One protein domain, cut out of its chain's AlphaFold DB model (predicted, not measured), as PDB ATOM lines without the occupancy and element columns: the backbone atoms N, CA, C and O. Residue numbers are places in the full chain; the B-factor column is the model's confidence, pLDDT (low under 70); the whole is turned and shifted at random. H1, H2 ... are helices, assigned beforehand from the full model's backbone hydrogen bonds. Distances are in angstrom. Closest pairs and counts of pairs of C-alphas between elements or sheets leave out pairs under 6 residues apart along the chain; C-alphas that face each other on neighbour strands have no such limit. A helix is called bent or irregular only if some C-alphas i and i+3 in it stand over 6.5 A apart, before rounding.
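This is residues 9 to 71 of the 73 residues of an uncharacterized protein of Acidimicrobiales bacterium (UniProt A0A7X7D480). A long bare stretch of chain, residues 24 to 40, spans the gap between a lone helix, H1, at one end of the model and a chain of helices at the other, where H2 and H3 make a corner like an L and the short H4 turns off the end of H3. There is no shared core: H1 touches no helix, and the middle of the length is a single strip of chain, of which residues 28 to 38 stand free. The printed part has 63 residues, with four named helices in the order H1, H2, H3, H4 and no named strand, and its class is all helix. It is extended, with a radius of gyration of the C-alphas of 19.9 A, and its outline is elongated, with spans of 48 by 31 by 21 A.

The printed part begins with H1, residues 9 to 23, the longest helix by residues. Its first C-alpha, that of Glu 9, is at (47.194, 44.658, -158.153), and it measures 21.7 A from first to last C-alpha. Residues 24 to 40 follow with no named element, and their C-alphas lie 11 to 28 A from the mean of all C-alphas. H2 is residues 41 to 52, 16.4 A from first to last C-alpha, and C-alpha 41 is at (87.736, 48.907, -169.882). H3 is residues 55 to 66 and measures 16.3 A from first to last C-alpha. H4 is the four residues 68 to 71, 5.3 A from first to last C-alpha, and its last C-alpha, that of Ala 71, is at (65.563, 33.338, -182.850). No helix is bent or irregular.

H1 is apart from H2, H3 and H4. Residues 9 to 17 and 20 to 23 of H1 stand free, with no C-alpha 8 or more residues away along the chain within 10 A. In H2, residues 41 to 46 stand free too. H2 and H3 only just touch, with 3 pairs of C-alphas within 8 A, and they touch only at the corner by their link. H2 does so with residues 47 to 51 alone and H3 with residues 56 to 57 alone. The closest C-alphas of the two are those of Trp 50 and Tyr 56, 5.2 A apart. Their lines are about perpendicular, at 76 degrees, and their centres are 16.6 A apart. H3 and H4 also touch only at the corner by their link, and only just, with 3 pairs of C-alphas within 8 A. Here H3 takes part with residues 63 to 64 alone, and the closest C-alphas are those of Ala 64 and Ala 71, 5.3 A apart. H2 and H4 are apart. In H1, H2 and H3 every pair of O i and N i+4 is within hydrogen-bond range, while H4 is too short for such a pair and has its one O i to N i+3 pair within range.

The two C-alphas farthest apart in the domain are those of Glu 23 and Ser 66, at 50.0 A. The first and last printed C-alphas, those of Glu 9 and Ala 71, are 32.8 A apart. The printed part has no cut. The link from H1 to H2, 17 residues, is long, while the links from H2 to H3, 2 residues, and from H3 to H4, 1 residue, are tight. The mean pLDDT of the printed part is 84.3, and 7 residues are under 70, namely residues 30 to 34 and 70 to 71.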
ATOM      1  N   GLU A   9      47.763  45.601-159.113       92.00
ATOM      2  CA  GLU A   9      47.194  44.658-158.153       92.00
ATOM      3  C   GLU A   9      48.130  43.463-157.963       92.00
ATOM      4  O   GLU A   9      48.454  43.086-156.829       92.00
ATOM      5  N   LEU A  10      48.657  42.935-159.070       91.25
ATOM      6  CA  LEU A  10      49.658  41.872-159.048       91.25
ATOM      7  C   LEU A  10      50.932  42.312-158.311       91.25
ATOM      8  O   LEU A  10      51.454  41.564-157.482       91.25
ATOM      9  N   ALA A  11      51.405  43.535-158.546       89.75
ATOM     10  CA  ALA A  11      52.560  44.090-157.843       89.75
ATOM     11  C   ALA A  11      52.332  44.141-156.320       89.75
ATOM     12  O   ALA A  11      53.214  43.762-155.546       89.75
ATOM     13  N   ALA A  12      51.134  44.536-155.877       92.62
ATOM     14  CA  ALA A  12      50.788  44.573-154.458       92.62
ATOM     15  C   ALA A  12      50.735  43.171-153.821       92.62
ATOM     16  O   ALA A  12      51.163  43.001-152.676       92.62
ATOM     17  N   VAL A  13      50.239  42.160-154.544       95.19
ATOM     18  CA  VAL A  13      50.261  40.753-154.097       95.19
ATOM     19  C   VAL A  13      51.699  40.254-153.948       95.19
ATOM     20  O   VAL A  13      52.040  39.686-152.908       95.19
ATOM     21  N   VAL A  14      52.549  40.510-154.946       91.00
ATOM     22  CA  VAL A  14      53.965  40.113-154.937       91.00
ATOM     23  C   VAL A  14      54.702  40.736-153.753       91.00
ATOM     24  O   VAL A  14      55.409  40.030-153.036       91.00
ATOM     25  N   GLU A  15      54.498  42.027-153.484       91.81
ATOM     26  CA  GLU A  15      55.132  42.697-152.343       91.81
ATOM     27  C   GLU A  15      54.673  42.132-150.993       91.81
ATOM     28  O   GLU A  15      55.493  41.956-150.087       91.81
ATOM     29  N   ARG A  16      53.387  41.785-150.845       93.94
ATOM     30  CA  ARG A  16      52.892  41.108-149.632       93.94
ATOM     31  C   ARG A  16      53.545  39.740-149.444       93.94
ATOM     32  O   ARG A  16      54.039  39.456-148.356       93.94
ATOM     33  N   GLY A  17      53.599  38.926-150.499       93.69
ATOM     34  CA  GLY A  17      54.258  37.616-150.457       93.69
ATOM     35  C   GLY A  17      55.747  37.728-150.126       93.69
ATOM     36  O   GLY A  17      56.263  36.982-149.298       93.69
ATOM     37  N   ARG A  18      56.429  38.727-150.696       89.25
ATOM     38  CA  ARG A  18      57.846  38.991-150.429       89.25
ATOM     39  C   ARG A  18      58.104  39.353-148.966       89.25
ATOM     40  O   ARG A  18      59.097  38.903-148.404       89.25
ATOM     41  N   LYS A  19      57.233  40.153-148.340       90.81
ATOM     42  CA  LYS A  19      57.349  40.485-146.910       90.81
ATOM     43  C   LYS A  19      57.204  39.246-146.029       90.81
ATOM     44  O   LYS A  19      58.079  39.005-145.205       90.81
ATOM     45  N   LEU A  20      56.182  38.429-146.274       93.69
ATOM     46  CA  LEU A  20      55.952  37.189-145.522       93.69
ATOM     47  C   LEU A  20      57.132  36.215-145.650       93.69
ATOM     48  O   LEU A  20      57.644  35.716-144.653       93.69
ATOM     49  N   ALA A  21      57.637  36.012-146.868       88.12
ATOM     50  CA  ALA A  21      58.796  35.155-147.101       88.12
ATOM     51  C   ALA A  21      60.084  35.702-146.447       88.12
ATOM     52  O   ALA A  21      60.963  34.930-146.065       88.12
ATOM     53  N   ALA A  22      60.221  37.028-146.301       87.38
ATOM     54  CA  ALA A  22      61.324  37.634-145.554       87.38
ATOM     55  C   ALA A  22      61.204  37.364-144.047       87.38
ATOM     56  O   ALA A  22      62.188  36.982-143.420       87.38
ATOM     57  N   GLU A  23      60.007  37.542-143.482       89.94
ATOM     58  CA  GLU A  23      59.706  37.289-142.065       89.94
ATOM     59  C   GLU A  23      59.933  35.819-141.690       89.94
ATOM     60  O   GLU A  23      60.475  35.527-140.627       89.94
ATOM     61  N   MET A  24      59.594  34.898-142.595       91.75
ATOM     62  CA  MET A  24      59.832  33.460-142.433       91.75
ATOM     63  C   MET A  24      61.290  33.038-142.684       91.75
ATOM     64  O   MET A  24      61.631  31.871-142.510       91.75
ATOM     65  N   GLY A  25      62.162  33.957-143.111       86.75
ATOM     66  CA  GLY A  25      63.553  33.648-143.453       86.75
ATOM     67  C   GLY A  25      63.726  32.805-144.725       86.75
ATOM     68  O   GLY A  25      64.823  32.321-144.996       86.75
ATOM     69  N   GLU A  26      62.671  32.638-145.527       87.19
ATOM     70  CA  GLU A  26      62.705  31.898-146.794       87.19
ATOM     71  C   GLU A  26      63.425  32.686-147.896       87.19
ATOM     72  O   GLU A  26      64.047  32.110-148.797       87.19
ATOM     73  N   LEU A  27      63.391  34.021-147.818       82.25
ATOM     74  CA  LEU A  27      64.160  34.858-148.725       82.25
ATOM     75  C   LEU A  27      65.636  34.845-148.351       82.25
ATOM     76  O   LEU A  27      66.070  35.454-147.372       82.25
ATOM     77  N   ARG A  28      66.447  34.233-149.216       76.00
ATOM     78  CA  ARG A  28      67.895  34.431-149.154       76.00
ATOM     79  C   ARG A  28      68.203  35.905-149.430       76.00
ATOM     80  O   ARG A  28      67.713  36.442-150.430       76.00
ATOM     81  N   PRO A  29      69.056  36.558-148.622       70.50
ATOM     82  CA  PRO A  29      69.527  37.891-148.947       70.50
ATOM     83  C   PRO A  29      70.172  37.854-150.328       70.50
ATOM     84  O   PRO A  29      71.031  37.013-150.615       70.50
ATOM     85  N   ARG A  30      69.736  38.761-151.207       67.62
ATOM     86  CA  ARG A  30      70.365  38.936-152.513       67.62
ATOM     87  C   ARG A  30      71.832  39.249-152.242       67.62
ATOM     88  O   ARG A  30      72.141  40.300-151.685       67.62
ATOM     89  N   ARG A  31      72.740  38.344-152.615       62.97
ATOM     90  CA  ARG A  31      74.169  38.657-152.662       62.97
ATOM     91  C   ARG A  31      74.343  39.707-153.750       62.97
ATOM     92  O   ARG A  31      74.511  39.374-154.919       62.97
ATOM     93  N   ILE A  32      74.253  40.979-153.377       61.72
ATOM     94  CA  ILE A  32      74.688  42.080-154.227       61.72
ATOM     95  C   ILE A  32      76.215  42.085-154.135       61.72
ATOM     96  O   ILE A  32      76.823  42.911-153.467       61.72
ATOM     97  N   GLY A  33      76.844  41.079-154.740       62.22
ATOM     98  CA  GLY A  33      78.233  41.221-155.139       62.22
ATOM     99  C   GLY A  33      78.263  42.225-156.282       62.22
ATOM    100  O   GLY A  33      77.408  42.165-157.169       62.22
ATOM    101  N   ALA A  34      79.217  43.153-156.270       67.56
ATOM    102  CA  ALA A  34      79.509  43.914-157.472       67.56
ATOM    103  C   ALA A  34      79.896  42.896-158.551       67.56
ATOM    104  O   ALA A  34      80.919  42.221-158.425       67.56
ATOM    105  N   TYR A  35      79.050  42.720-159.568       72.94
ATOM    106  CA  TYR A  35      79.432  41.928-160.725       72.94
ATOM    107  C   TYR A  35      80.659  42.603-161.335       72.94
ATOM    108  O   TYR A  35      80.571  43.700-161.889       72.94
ATOM    109  N   ARG A  36      81.821  41.968-161.186       74.75
ATOM    110  CA  ARG A  36      83.035  42.411-161.851       74.75
ATOM    111  C   ARG A  36      83.036  41.765-163.221       74.75
ATOM    112  O   ARG A  36      83.300  40.574-163.349       74.75
ATOM    113  N   SER A  37      82.683  42.558-164.228       79.94
ATOM    114  CA  SER A  37      82.762  42.115-165.615       79.94
ATOM    115  C   SER A  37      84.184  41.621-165.912       79.94
ATOM    116  O   SER A  37      85.141  42.307-165.540       79.94
ATOM    117  N   PRO A  38      84.337  40.465-166.581       85.25
ATOM    118  CA  PRO A  38      85.642  39.967-167.004       85.25
ATOM    119  C   PRO A  38      86.253  40.807-168.136       85.25
ATOM    120  O   PRO A  38      87.411  40.605-168.486       85.25
ATOM    121  N   PHE A  39      85.495  41.739-168.721       86.50
ATOM    122  CA  PHE A  39      85.986  42.596-169.792       86.50
ATOM    123  C   PHE A  39      87.020  43.609-169.296       86.50
ATOM    124  O   PHE A  39      87.006  44.048-168.142       86.50
ATOM    125  N   THR A  40      87.908  44.013-170.197       92.69
ATOM    126  CA  THR A  40      88.748  45.198-170.019       92.69
ATOM    127  C   THR A  40      87.895  46.467-170.136       92.69
ATOM    128  O   THR A  40      86.753  46.420-170.602       92.69
ATOM    129  N   ASP A  41      88.422  47.615-169.700       89.94
ATOM    130  CA  ASP A  41      87.736  48.907-169.882       89.94
ATOM    131  C   ASP A  41      87.532  49.245-171.360       89.94
ATOM    132  O   ASP A  41      86.476  49.741-171.744       89.94
ATOM    133  N   GLU A  42      88.502  48.889-172.196       92.25
ATOM    134  CA  GLU A  42      88.430  49.046-173.648       92.25
ATOM    135  C   GLU A  42      87.298  48.211-174.259       92.25
ATOM    136  O   GLU A  42      86.440  48.746-174.960       92.25
ATOM    137  N   ALA A  43      87.208  46.921-173.918       90.94
ATOM    138  CA  ALA A  43      86.120  46.067-174.391       90.94
ATOM    139  C   ALA A  43      84.748  46.567-173.906       90.94
ATOM    140  O   ALA A  43      83.766  46.523-174.648       90.94
ATOM    141  N   ARG A  44      84.669  47.107-172.679       88.12
ATOM    142  CA  ARG A  44      83.451  47.766-172.187       88.12
ATOM    143  C   ARG A  44      83.084  48.998-173.013       88.12
ATOM    144  O   ARG A  44      81.899  49.192-173.275       88.12
ATOM    145  N   ALA A  45      84.059  49.814-173.407       91.50
ATOM    146  CA  ALA A  45      83.825  51.009-174.215       91.50
ATOM    147  C   ALA A  45      83.272  50.653-175.603       91.50
ATOM    148  O   ALA A  45      82.268  51.233-176.011       91.50
ATOM    149  N   ILE A  46      83.844  49.636-176.258       89.06
ATOM    150  CA  ILE A  46      83.380  49.131-177.562       89.06
ATOM    151  C   ILE A  46      81.928  48.647-177.471       89.06
ATOM    152  O   ILE A  46      81.082  49.048-178.266       89.06
ATOM    153  N   VAL A  47      81.600  47.830-176.465       86.06
ATOM    154  CA  VAL A  47      80.222  47.338-176.275       86.06
ATOM    155  C   VAL A  47      79.253  48.487-175.972       86.06
ATOM    156  O   VAL A  47      78.117  48.486-176.447       86.06
ATOM    157  N   ALA A  48      79.681  49.483-175.192       87.88
ATOM    158  CA  ALA A  48      78.864  50.656-174.896       87.88
ATOM    159  C   ALA A  48      78.594  51.511-176.146       87.88
ATOM    160  O   ALA A  48      77.488  52.030-176.290       87.88
ATOM    161  N   GLU A  49      79.574  51.648-177.039       91.00
ATOM    162  CA  GLU A  49      79.421  52.305-178.339       91.00
ATOM    163  C   GLU A  49      78.468  51.528-179.247       91.00
ATOM    164  O   GLU A  49      77.470  52.079-179.707       91.00
ATOM    165  N   TRP A  50      78.671  50.217-179.383       88.75
ATOM    166  CA  TRP A  50      77.798  49.344-180.172       88.75
ATOM    167  C   TRP A  50      76.340  49.397-179.727       88.75
ATOM    168  O   TRP A  50      75.438  49.408-180.562       88.75
ATOM    169  N   LYS A  51      76.097  49.452-178.416       86.94
ATOM    170  CA  LYS A  51      74.748  49.584-177.864       86.94
ATOM    171  C   LYS A  51      74.143  50.967-178.112       86.94
ATOM    172  O   LYS A  51      72.930  51.086-178.255       86.94
ATOM    173  N   ARG A  52      74.960  52.022-178.116       88.88
ATOM    174  CA  ARG A  52      74.492  53.392-178.374       88.88
ATOM    175  C   ARG A  52      74.048  53.559-179.824       88.88
ATOM    176  O   ARG A  52      73.015  54.174-180.068       88.88
ATOM    177  N   ASP A  53      74.795  52.965-180.744       90.94
ATOM    178  CA  ASP A  53      74.630  53.181-182.182       90.94
ATOM    179  C   ASP A  53      73.784  52.078-182.850       90.94
ATOM    180  O   ASP A  53      73.746  51.951-184.078       90.94
ATOM    181  N   GLY A  54      73.128  51.234-182.044       87.94
ATOM    182  CA  GLY A  54      72.290  50.126-182.508       87.94
ATOM    183  C   GLY A  54      73.057  49.037-183.267       87.94
ATOM    184  O   GLY A  54      72.468  48.267-184.022       87.94
ATOM    185  N   GLY A  55      74.388  49.001-183.152       87.56
ATOM    186  CA  GLY A  55      75.228  47.958-183.744       87.56
ATOM    187  C   GLY A  55      75.041  46.612-183.051       87.56
ATOM    188  O   GLY A  55      75.090  45.576-183.705       87.56
ATOM    189  N   TYR A  56      74.762  46.629-181.745       81.94
ATOM    190  CA  TYR A  56      74.512  45.410-180.983       81.94
ATOM    191  C   TYR A  56      73.228  44.706-181.440       81.94
ATOM    192  O   TYR A  56      73.251  43.512-181.721       81.94
ATOM    193  N   GLU A  57      72.128  45.444-181.577       85.56
ATOM    194  CA  GLU A  57      70.851  44.923-182.068       85.56
ATOM    195  C   GLU A  57      70.962  44.433-183.519       85.56
ATOM    196  O   GLU A  57      70.533  43.322-183.810       85.56
ATOM    197  N   ARG A  58      71.628  45.192-184.401       86.38
ATOM    198  CA  ARG A  58      71.880  44.754-185.786       86.38
ATOM    199  C   ARG A  58      72.665  43.446-185.857       86.38
ATOM    200  O   ARG A  58      72.314  42.578-186.645       86.38
ATOM    201  N   ALA A  59      73.694  43.286-185.027       85.38
ATOM    202  CA  ALA A  59      74.464  42.047-184.980       85.38
ATOM    203  C   ALA A  59      73.606  40.854-184.523       85.38
ATOM    204  O   ALA A  59      73.763  39.753-185.041       85.38
ATOM    205  N   LEU A  60      72.680  41.062-183.578       84.50
ATOM    206  CA  LEU A  60      71.733  40.021-183.167       84.50
ATOM    207  C   LEU A  60      70.767  39.652-184.297       84.50
ATOM    208  O   LEU A  60      70.546  38.464-184.522       84.50
ATOM    209  N   ASP A  61      70.248  40.639-185.028       86.50
ATOM    210  CA  ASP A  61      69.367  40.406-186.177       86.50
ATOM    211  C   ASP A  61      70.094  39.647-187.302       86.50
ATOM    212  O   ASP A  61      69.535  38.720-187.888       86.50
ATOM    213  N   GLU A  62      71.360  39.979-187.578       86.94
ATOM    214  CA  GLU A  62      72.199  39.276-188.560       86.94
ATOM    215  C   GLU A  62      72.478  37.820-188.157       86.94
ATOM    216  O   GLU A  62      72.427  36.917-188.998       86.94
ATOM    217  N   ILE A  63      72.739  37.574-186.870       85.19
ATOM    218  CA  ILE A  63      72.938  36.223-186.333       85.19
ATOM    219  C   ILE A  63      71.638  35.423-186.427       85.19
ATOM    220  O   ILE A  63      71.659  34.313-186.948       85.19
ATOM    221  N   ALA A  64      70.511  35.991-185.993       84.00
ATOM    222  CA  ALA A  64      69.203  35.341-186.068       84.00
ATOM    223  C   ALA A  64      68.766  35.068-187.518       84.00
ATOM    224  O   ALA A  64      68.119  34.062-187.794       84.00
ATOM    225  N   ALA A  65      69.140  35.935-188.463       84.50
ATOM    226  CA  ALA A  65      68.913  35.705-189.887       84.50
ATOM    227  C   ALA A  65      69.799  34.582-190.457       84.50
ATOM    228  O   ALA A  65      69.387  33.893-191.391       84.50
ATOM    229  N   SER A  66      71.005  34.404-189.912       83.25
ATOM    230  CA  SER A  66      71.962  33.376-190.344       83.25
ATOM    231  C   SER A  66      71.703  32.009-189.703       83.25
ATOM    232  O   SER A  66      72.018  30.985-190.304       83.25
ATOM    233  N   ASP A  67      71.122  31.994-188.504       79.94
ATOM    234  CA  ASP A  67      70.728  30.801-187.760       79.94
ATOM    235  C   ASP A  67      69.343  31.028-187.115       79.94
ATOM    236  O   ASP A  67      69.239  31.544-185.995       79.94
ATOM    237  N   PRO A  68      68.261  30.671-187.830       71.94
ATOM    238  CA  PRO A  68      66.893  30.885-187.369       71.94
ATOM    239  C   PRO A  68      66.542  30.132-186.081       71.94
ATOM    240  O   PRO A  68      65.625  30.550-185.372       71.94
ATOM    241  N   ASP A  69      67.263  29.055-185.750       77.56
ATOM    242  CA  ASP A  69      67.022  28.282-184.528       77.56
ATOM    243  C   ASP A  69      67.415  29.079-183.271       77.56
ATOM    244  O   ASP A  69      66.901  28.832-182.177       77.56
ATOM    245  N   LEU A  70      68.268  30.101-183.419       66.69
ATOM    246  CA  LEU A  70      68.628  31.030-182.345       66.69
ATOM    247  C   LEU A  70      67.559  32.103-182.076       66.69
ATOM    248  O   LEU A  70      67.619  32.766-181.042       66.69
ATOM    249  N   ALA A  71      66.570  32.277-182.957       60.94
ATOM    250  CA  ALA A  71      65.563  33.338-182.850       60.94
ATOM    251  C   ALA A  71      64.414  33.041-181.855       60.94
ATOM    252  O   ALA A  71      63.531  33.881-181.680       60.94
TER     253      ALA A  71